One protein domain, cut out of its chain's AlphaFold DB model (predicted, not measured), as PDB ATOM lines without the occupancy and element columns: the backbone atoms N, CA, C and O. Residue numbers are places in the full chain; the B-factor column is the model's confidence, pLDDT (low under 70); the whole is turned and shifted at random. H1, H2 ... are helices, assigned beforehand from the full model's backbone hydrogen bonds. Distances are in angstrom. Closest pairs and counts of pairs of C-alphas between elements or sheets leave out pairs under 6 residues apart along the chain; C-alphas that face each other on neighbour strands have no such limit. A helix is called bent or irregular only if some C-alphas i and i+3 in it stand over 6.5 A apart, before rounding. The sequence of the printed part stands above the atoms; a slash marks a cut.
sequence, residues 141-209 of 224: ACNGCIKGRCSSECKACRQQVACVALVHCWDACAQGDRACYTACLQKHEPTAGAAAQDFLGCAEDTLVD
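This is residues 141 to 209 of the 224 residues of an uncharacterized protein of Proteobacteria bacterium (UniProt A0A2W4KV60). Two V-shaped layers of helix are stacked on each other: the long helix H4, bent back on itself into the arms H4a and H4b, makes one V, and the chain H1, H2, H3 makes the other. H3 packs side by side with H4a, while H2 and H1 pack one after the other along H4b, and the gap between the two arms of H4 widens away from the bend. The printed part has 69 residues with four named helices, H1, H2, H3 and H4 in order along the chain, and no named strand; the class is all helix. It is compact, with a radius of gyration of the C-alphas of 11.5 A and spans of 28 by 26 by 16 A.

The hub is H4, residues 178 to 209, which touches three other helices. By its hydrogen bonds it was assigned as one helix, but it is bent, with C-alphas 191 and 194 9.2 A apart; its arms are H4a, residues 178 to 191, and H4b, residues 194 to 209. The arms run opposite ways at a steep tilt of 40 degrees and are close but not clearly touching, the closest C-alphas being those of Glu 189 and Ala 196, 6.9 A apart. H3, residues 161 to 171, touches H4a, and the two form a helical hairpin, opposite ways at a shallow tilt of 4 degrees, with the closest C-alphas, of Leu 166 and His 188, 5.4 A apart. H2, residues 151 to 157, touches H4b at its residues 195 to 202 alone, opposite ways at a shallow tilt of 29 degrees; the closest C-alphas, of Cys 157 and Ala 195, are 4.9 A apart. H1, residues 141 to 149, touches H4b at its residues 202 to 207 alone, opposite ways at a steep tilt of 58 degrees, with the C-alphas of Ile 146 and Ala 203 closest at 5.8 A. The helix packing is only just mostly aligned, with 2 of these 3 touching pairs at a shallow tilt. H1 and H2 meet only through their link, and H1 is apart from H3 and H4a. In H1, H2, H3 and H4b every O i to N i+4 pair is within hydrogen-bond range; in H4a 8 of 10 are.

H4a measures 20.4 A from C-alpha 178 to C-alpha 191 and is itself irregular, with C-alphas 187 and 190 7.3 A apart. H4b measures 22.0 A and ends at C-alpha 209, (127.328, 131.972, 88.489). H3 measures 15.4 A from C-alpha 161, at (144.034, 136.184, 112.792), to C-alpha 171. H1 measures 12.8 A from C-alpha 141, at (121.116, 127.484, 100.462), to C-alpha 149, and H2, from C-alpha 151 to C-alpha 157, 9.8 A.

The two C-alphas farthest apart are those of Val 161 and Asp 209, at 29.8 A. The printed part has no cut. The links from H1 to H2 and from H2 to H3 are tight, and the link from H3 to H4 is short, with 6 residues. The mean pLDDT of the printed part is 85.0, and no printed residue is under 70.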
ATOM      1  N   ALA A 141     120.844 128.062 101.775       77.88
ATOM      2  CA  ALA A 141     121.116 127.484 100.462       77.88
ATOM      3  C   ALA A 141     122.383 128.077  99.819       77.88
ATOM      4  O   ALA A 141     123.246 127.322  99.376       77.88
ATOM      5  N   CYS A 142     122.535 129.408  99.829       81.62
ATOM      6  CA  CYS A 142     123.748 130.069  99.336       81.62
ATOM      7  C   CYS A 142     124.980 129.658 100.152       81.62
ATOM      8  O   CYS A 142     126.043 129.392  99.596       81.62
ATOM      9  N   ASN A 143     124.830 129.609 101.480       81.62
ATOM     10  CA  ASN A 143     125.913 129.240 102.388       81.62
ATOM     11  C   ASN A 143     126.410 127.816 102.108       81.62
ATOM     12  O   ASN A 143     127.615 127.586 102.127       81.62
ATOM     13  N   GLY A 144     125.518 126.887 101.749       82.81
ATOM     14  CA  GLY A 144     125.897 125.552 101.283       82.81
ATOM     15  C   GLY A 144     126.776 125.575 100.026       82.81
ATOM     16  O   GLY A 144     127.785 124.871  99.969       82.81
ATOM     17  N   CYS A 145     126.447 126.417  99.042       82.75
ATOM     18  CA  CYS A 145     127.228 126.557  97.806       82.75
ATOM     19  C   CYS A 145     128.627 127.125  98.073       82.75
ATOM     20  O   CYS A 145     129.622 126.590  97.588       82.75
ATOM     21  N   ILE A 146     128.702 128.185  98.882       83.94
ATOM     22  CA  ILE A 146     129.952 128.870  99.235       83.94
ATOM     23  C   ILE A 146     130.834 127.952 100.075       83.94
ATOM     24  O   ILE A 146     132.029 127.845  99.824       83.94
ATOM     25  N   LYS A 147     130.247 127.197 101.008       84.00
ATOM     26  CA  LYS A 147     130.972 126.184 101.779       84.00
ATOM     27  C   LYS A 147     131.579 125.101 100.885       84.00
ATOM     28  O   LYS A 147     132.660 124.615 101.193       84.00
ATOM     29  N   GLY A 148     130.913 124.719  99.795       82.56
ATOM     30  CA  GLY A 148     131.448 123.756  98.832       82.56
ATOM     31  C   GLY A 148     132.558 124.344  97.955       82.56
ATOM     32  O   GLY A 148     133.651 123.784  97.888       82.56
ATOM     33  N   ARG A 149     132.279 125.474  97.296       83.94
ATOM     34  CA  ARG A 149     133.159 126.066  96.274       83.94
ATOM     35  C   ARG A 149     134.303 126.900  96.841       83.94
ATOM     36  O   ARG A 149     135.409 126.792  96.333       83.94
ATOM     37  N   CYS A 150     134.056 127.650  97.909       88.50
ATOM     38  CA  CYS A 150     135.010 128.591  98.503       88.50
ATOM     39  C   CYS A 150     135.705 128.033  99.755       88.50
ATOM     40  O   CYS A 150     136.176 128.776 100.621       88.50
ATOM     41  N   SER A 151     135.714 126.705  99.915       85.88
ATOM     42  CA  SER A 151     136.303 126.046 101.088       85.88
ATOM     43  C   SER A 151     137.815 126.264 101.192       85.88
ATOM     44  O   SER A 151     138.347 126.351 102.302       85.88
ATOM     45  N   SER A 152     138.506 126.379 100.055       86.19
ATOM     46  CA  SER A 152     139.954 126.595  99.988       86.19
ATOM     47  C   SER A 152     140.330 127.992 100.493       86.19
ATOM     48  O   SER A 152     141.175 128.146 101.376       86.19
ATOM     49  N   GLU A 153     139.617 129.001 100.010       88.19
ATOM     50  CA  GLU A 153     139.769 130.419 100.321       88.19
ATOM     51  C   GLU A 153     139.369 130.672 101.776       88.19
ATOM     52  O   GLU A 153     140.089 131.326 102.528       88.19
ATOM     53  N   CYS A 154     138.282 130.041 102.230       86.31
ATOM     54  CA  CYS A 154     137.891 130.033 103.637       86.31
ATOM     55  C   CYS A 154     138.994 129.458 104.543       86.31
ATOM     56  O   CYS A 154     139.300 130.014 105.601       86.31
ATOM     57  N   LYS A 155     139.632 128.352 104.140       87.25
ATOM     58  CA  LYS A 155     140.732 127.748 104.906       87.25
ATOM     59  C   LYS A 155     141.965 128.654 104.950       87.25
ATOM     60  O   LYS A 155     142.657 128.662 105.969       87.25
ATOM     61  N   ALA A 156     142.248 129.391 103.878       86.38
ATOM     62  CA  ALA A 156     143.322 130.381 103.844       86.38
ATOM     63  C   ALA A 156     143.005 131.582 104.751       86.38
ATOM     64  O   ALA A 156     143.833 131.960 105.577       86.38
ATOM     65  N   CYS A 157     141.779 132.107 104.686       85.75
ATOM     66  CA  CYS A 157     141.282 133.152 105.582       85.75
ATOM     67  C   CYS A 157     141.417 132.735 107.053       85.75
ATOM     68  O   CYS A 157     141.994 133.463 107.852       85.75
ATOM     69  N   ARG A 158     141.005 131.521 107.424       85.19
ATOM     70  CA  ARG A 158     141.117 131.029 108.808       85.19
ATOM     71  C   ARG A 158     142.545 130.926 109.358       85.19
ATOM     72  O   ARG A 158     142.703 130.812 110.569       85.19
ATOM     73  N   GLN A 159     143.570 130.925 108.509       87.38
ATOM     74  CA  GLN A 159     144.967 130.964 108.960       87.38
ATOM     75  C   GLN A 159     145.417 132.384 109.334       87.38
ATOM     76  O   GLN A 159     146.461 132.548 109.958       87.38
ATOM     77  N   GLN A 160     144.625 133.402 108.987       87.12
ATOM     78  CA  GLN A 160     144.881 134.803 109.290       87.12
ATOM     79  C   GLN A 160     144.039 135.252 110.488       87.12
ATOM     80  O   GLN A 160     142.808 135.270 110.428       87.12
ATOM     81  N   VAL A 161     144.697 135.698 111.562       86.50
ATOM     82  CA  VAL A 161     144.034 136.184 112.792       86.50
ATOM     83  C   VAL A 161     143.044 137.314 112.491       86.50
ATOM     84  O   VAL A 161     141.943 137.357 113.038       86.50
ATOM     85  N   ALA A 162     143.404 138.209 111.571       85.56
ATOM     86  CA  ALA A 162     142.551 139.323 111.183       85.56
ATOM     87  C   ALA A 162     141.291 138.882 110.417       85.56
ATOM     88  O   ALA A 162     140.223 139.464 110.605       85.56
ATOM     89  N   CYS A 163     141.381 137.819 109.613       86.38
ATOM     90  CA  CYS A 163     140.214 137.264 108.933       86.38
ATOM     91  C   CYS A 163     139.322 136.484 109.911       86.38
ATOM     92  O   CYS A 163     138.102 136.600 109.858       86.38
ATOM     93  N   VAL A 164     139.907 135.779 110.887       87.12
ATOM     94  CA  VAL A 164     139.149 135.156 111.985       87.12
ATOM     95  C   VAL A 164     138.330 136.202 112.753       87.12
ATOM     96  O   VAL A 164     137.147 135.983 113.004       87.12
ATOM     97  N   ALA A 165     138.907 137.371 113.051       89.38
ATOM     98  CA  ALA A 165     138.185 138.473 113.690       89.38
ATOM     99  C   ALA A 165     137.007 138.994 112.841       89.38
ATOM    100  O   ALA A 165     135.941 139.284 113.386       89.38
ATOM    101  N   LEU A 166     137.169 139.062 111.513       87.00
ATOM    102  CA  LEU A 166     136.094 139.423 110.586       87.00
ATOM    103  C   LEU A 166     134.946 138.399 110.623       87.00
ATOM    104  O   LEU A 166     133.789 138.792 110.768       87.00
ATOM    105  N   VAL A 167     135.255 137.098 110.560       85.50
ATOM    106  CA  VAL A 167     134.234 136.034 110.593       85.50
ATOM    107  C   VAL A 167     133.502 136.013 111.938       85.50
ATOM    108  O   VAL A 167     132.280 135.895 111.966       85.50
ATOM    109  N   HIS A 168     134.211 136.210 113.049       87.00
ATOM    110  CA  HIS A 168     133.583 136.374 114.364       87.00
ATOM    111  C   HIS A 168     132.648 137.582 114.434       87.00
ATOM    112  O   HIS A 168     131.584 137.502 115.047       87.00
ATOM    113  N   CYS A 169     133.036 138.702 113.820       90.38
ATOM    114  CA  CYS A 169     132.183 139.881 113.754       90.38
ATOM    115  C   CYS A 169     130.889 139.571 112.988       90.38
ATOM    116  O   CYS A 169     129.808 139.940 113.439       90.38
ATOM    117  N   TRP A 170     130.981 138.834 111.876       86.75
ATOM    118  CA  TRP A 170     129.799 138.393 111.138       86.75
ATOM    119  C   TRP A 170     128.917 137.444 111.938       86.75
ATOM    120  O   TRP A 170     127.703 137.611 111.904       86.75
ATOM    121  N   ASP A 171     129.487 136.485 112.668       85.06
ATOM    122  CA  ASP A 171     128.712 135.529 113.471       85.06
ATOM    123  C   ASP A 171     127.853 136.224 114.544       85.06
ATOM    124  O   ASP A 171     126.727 135.814 114.817       85.06
ATOM    125  N   ALA A 172     128.334 137.355 115.072       88.00
ATOM    126  CA  ALA A 172     127.584 138.193 116.003       88.00
ATOM    127  C   ALA A 172     126.432 138.989 115.350       88.00
ATOM    128  O   ALA A 172     125.581 139.529 116.063       88.00
ATOM    129  N   CYS A 173     126.387 139.089 114.019       86.69
ATOM    130  CA  CYS A 173     125.327 139.797 113.308       86.69
ATOM    131  C   CYS A 173     124.040 138.968 113.233       86.69
ATOM    132  O   CYS A 173     124.049 137.770 112.947       86.69
ATOM    133  N   ALA A 174     122.896 139.635 113.400       86.44
ATOM    134  CA  ALA A 174     121.604 139.002 113.166       86.44
ATOM    135  C   ALA A 174     121.461 138.568 111.694       86.44
ATOM    136  O   ALA A 174     122.004 139.186 110.774       86.44
ATOM    137  N   GLN A 175     120.705 137.495 111.459       80.19
ATOM    138  CA  GLN A 175     120.485 136.985 110.109       80.19
ATOM    139  C   GLN A 175     119.812 138.054 109.234       80.19
ATOM    140  O   GLN A 175     118.774 138.604 109.596       80.19
ATOM    141  N   GLY A 176     120.411 138.350 108.079       77.19
ATOM    142  CA  GLY A 176     119.946 139.414 107.184       77.19
ATOM    143  C   GLY A 176     120.301 140.848 107.614       77.19
ATOM    144  O   GLY A 176     119.936 141.783 106.899       77.19
ATOM    145  N   ASP A 177     121.034 141.053 108.716       85.00
ATOM    146  CA  ASP A 177     121.494 142.382 109.135       85.00
ATOM    147  C   ASP A 177     122.678 142.859 108.280       85.00
ATOM    148  O   ASP A 177     123.860 142.650 108.573       85.00
ATOM    149  N   ARG A 178     122.333 143.527 107.178       81.81
ATOM    150  CA  ARG A 178     123.300 144.102 106.234       81.81
ATOM    151  C   ARG A 178     124.145 145.219 106.839       81.81
ATOM    152  O   ARG A 178     125.295 145.388 106.430       81.81
ATOM    153  N   ALA A 179     123.589 145.997 107.767       88.75
ATOM    154  CA  ALA A 179     124.302 147.117 108.371       88.75
ATOM    155  C   ALA A 179     125.430 146.600 109.269       88.75
ATOM    156  O   ALA A 179     126.568 147.051 109.142       88.75
ATOM    157  N   CYS A 180     125.134 145.588 110.089       91.00
ATOM    158  CA  CYS A 180     126.132 144.895 110.897       91.00
ATOM    159  C   CYS A 180     127.227 144.265 110.024       91.00
ATOM    160  O   CYS A 180     128.414 144.494 110.252       91.00
ATOM    161  N   TYR A 181     126.842 143.562 108.954       84.38
ATOM    162  CA  TYR A 181     127.791 142.933 108.034       84.38
ATOM    163  C   TYR A 181     128.756 143.943 107.385       84.38
ATOM    164  O   TYR A 181     129.968 143.724 107.342       84.38
ATOM    165  N   THR A 182     128.223 145.084 106.936       86.00
ATOM    166  CA  THR A 182     129.011 146.163 106.320       86.00
ATOM    167  C   THR A 182     129.948 146.816 107.336       86.00
ATOM    168  O   THR A 182     131.106 147.077 107.020       86.00
ATOM    169  N   ALA A 183     129.487 147.033 108.571       90.69
ATOM    170  CA  ALA A 183     130.315 147.576 109.644       90.69
ATOM    171  C   ALA A 183     131.479 146.634 110.005       90.69
ATOM    172  O   ALA A 183     132.604 147.091 110.202       90.69
ATOM    173  N   CYS A 184     131.234 145.319 110.036       90.19
ATOM    174  CA  CYS A 184     132.276 144.313 110.243       90.19
ATOM    175  C   CYS A 184     133.328 144.332 109.133       90.19
ATOM    176  O   CYS A 184     134.523 144.351 109.428       90.19
ATOM    177  N   LEU A 185     132.888 144.388 107.872       86.56
ATOM    178  CA  LEU A 185     133.782 144.529 106.724       86.56
ATOM    179  C   LEU A 185     134.641 145.785 106.841       86.56
ATOM    180  O   LEU A 185     135.857 145.679 106.869       86.56
ATOM    181  N   GLN A 186     134.036 146.959 107.008       87.94
ATOM    182  CA  GLN A 186     134.784 148.218 107.099       87.94
ATOM    183  C   GLN A 186     135.801 148.229 108.246       87.94
ATOM    184  O   GLN A 186     136.863 148.837 108.132       87.94
ATOM    185  N   LYS A 187     135.484 147.556 109.355       90.06
ATOM    186  CA  LYS A 187     136.354 147.498 110.527       90.06
ATOM    187  C   LYS A 187     137.525 146.528 110.363       90.06
ATOM    188  O   LYS A 187     138.600 146.808 110.886       90.06
ATOM    189  N   HIS A 188     137.319 145.392 109.696       86.19
ATOM    190  CA  HIS A 188     138.287 144.291 109.692       86.19
ATOM    191  C   HIS A 188     138.929 144.013 108.326       86.19
ATOM    192  O   HIS A 188     140.055 143.521 108.300       86.19
ATOM    193  N   GLU A 189     138.291 144.360 107.206       81.50
ATOM    194  CA  GLU A 189     138.808 144.155 105.840       81.50
ATOM    195  C   GLU A 189     140.212 144.748 105.621       81.50
ATOM    196  O   GLU A 189     141.080 143.991 105.181       81.50
ATOM    197  N   PRO A 190     140.527 145.986 106.067       82.00
ATOM    198  CA  PRO A 190     141.866 146.558 105.891       82.00
ATOM    199  C   PRO A 190     142.974 145.740 106.567       82.00
ATOM    200  O   PRO A 190     144.133 145.795 106.166       82.00
ATOM    201  N   THR A 191     142.623 144.992 107.617       81.75
ATOM    202  CA  THR A 191     143.554 144.137 108.367       81.75
ATOM    203  C   THR A 191     143.523 142.679 107.923       81.75
ATOM    204  O   THR A 191     144.504 141.968 108.114       81.75
ATOM    205  N   ALA A 192     142.411 142.217 107.344       78.56
ATOM    206  CA  ALA A 192     142.206 140.822 106.964       78.56
ATOM    207  C   ALA A 192     142.984 140.431 105.693       78.56
ATOM    208  O   ALA A 192     143.252 139.246 105.475       78.56
ATOM    209  N   GLY A 193     143.419 141.427 104.914       80.50
ATOM    210  CA  GLY A 193     144.346 141.263 103.799       80.50
ATOM    211  C   GLY A 193     143.753 140.494 102.616       80.50
ATOM    212  O   GLY A 193     142.542 140.300 102.512       80.50
ATOM    213  N   ALA A 194     144.629 140.030 101.719       84.19
ATOM    214  CA  ALA A 194     144.233 139.390 100.462       84.19
ATOM    215  C   ALA A 194     143.338 138.152 100.660       84.19
ATOM    216  O   ALA A 194     142.375 137.976  99.929       84.19
ATOM    217  N   ALA A 195     143.571 137.349 101.704       81.38
ATOM    218  CA  ALA A 195     142.796 136.129 101.944       81.38
ATOM    219  C   ALA A 195     141.301 136.392 102.215       81.38
ATOM    220  O   ALA A 195     140.455 135.569 101.867       81.38
ATOM    221  N   ALA A 196     140.962 137.527 102.835       81.94
ATOM    222  CA  ALA A 196     139.568 137.923 103.017       81.94
ATOM    223  C   ALA A 196     138.938 138.384 101.701       81.94
ATOM    224  O   ALA A 196     137.790 138.043 101.428       81.94
ATOM    225  N   GLN A 197     139.698 139.116 100.882       85.31
ATOM    226  CA  GLN A 197     139.255 139.548  99.558       85.31
ATOM    227  C   GLN A 197     139.045 138.356  98.621       85.31
ATOM    228  O   GLN A 197     138.023 138.301  97.950       85.31
ATOM    229  N   ASP A 198     139.938 137.365  98.641       87.00
ATOM    230  CA  ASP A 198     139.808 136.138  97.849       87.00
ATOM    231  C   ASP A 198     138.559 135.339  98.253       87.00
ATOM    232  O   ASP A 198     137.811 134.860  97.401       87.00
ATOM    233  N   PHE A 199     138.281 135.232  99.560       86.69
ATOM    234  CA  PHE A 199     137.069 134.571 100.049       86.69
ATOM    235  C   PHE A 199     135.793 135.322  99.646       86.69
ATOM    236  O   PHE A 199     134.843 134.701  99.168       86.69
ATOM    237  N   LEU A 200     135.766 136.648  99.821       85.56
ATOM    238  CA  LEU A 200     134.630 137.485  99.428       85.56
ATOM    239  C   LEU A 200     134.408 137.444  97.915       85.56
ATOM    240  O   LEU A 200     133.277 137.246  97.485       85.56
ATOM    241  N   GLY A 201     135.479 137.515  97.127       88.56
ATOM    242  CA  GLY A 201     135.428 137.403  95.673       88.56
ATOM    243  C   GLY A 201     134.916 136.039  95.216       88.56
ATOM    244  O   GLY A 201     134.067 135.972  94.334       88.56
ATOM    245  N   CYS A 202     135.338 134.943  95.858       88.25
ATOM    246  CA  CYS A 202     134.787 133.617  95.571       88.25
ATOM    247  C   CYS A 202     133.293 133.524  95.915       88.25
ATOM    248  O   CYS A 202     132.511 132.923  95.169       88.25
ATOM    249  N   ALA A 203     132.877 134.113  97.039       85.12
ATOM    250  CA  ALA A 203     131.473 134.167  97.419       85.12
ATOM    251  C   ALA A 203     130.651 134.957  96.391       85.12
ATOM    252  O   ALA A 203     129.585 134.497  95.989       85.12
ATOM    253  N   GLU A 204     131.151 136.102  95.928       84.19
ATOM    254  CA  GLU A 204     130.517 136.920  94.889       84.19
ATOM    255  C   GLU A 204     130.422 136.175  93.554       84.19
ATOM    256  O   GLU A 204     129.328 136.080  92.997       84.19
ATOM    257  N   ASP A 205     131.517 135.576  93.085       86.19
ATOM    258  CA  ASP A 205     131.559 134.778  91.853       86.19
ATOM    259  C   ASP A 205     130.560 133.614  91.915       86.19
ATOM    260  O   ASP A 205     129.715 133.452  91.036       86.19
ATOM    261  N   THR A 206     130.536 132.888  93.038       83.06
ATOM    262  CA  THR A 206     129.582 131.794  93.273       83.06
ATOM    263  C   THR A 206     128.130 132.269  93.193       83.06
ATOM    264  O   THR A 206     127.282 131.553  92.658       83.06
ATOM    265  N   LEU A 207     127.829 133.463  93.712       79.62
ATOM    266  CA  LEU A 207     126.486 134.045  93.686       79.62
ATOM    267  C   LEU A 207     126.080 134.560  92.300       79.62
ATOM    268  O   LEU A 207     124.889 134.555  91.985       79.62
ATOM    269  N   VAL A 208     127.038 135.002  91.482       81.00
ATOM    270  CA  VAL A 208     126.803 135.427  90.094       81.00
ATOM    271  C   VAL A 208     126.563 134.214  89.195       81.00
ATOM    272  O   VAL A 208     125.594 134.200  88.436       81.00
ATOM    273  N   ASP A 209     127.397 133.180  89.317       73.25
ATOM    274  CA  ASP A 209     127.328 131.972  88.489       73.25
ATOM    275  C   ASP A 209     126.132 131.075  88.846       73.25
ATOM    276  O   ASP A 209     125.538 130.426  87.985       73.25
TER     277      ASP A 209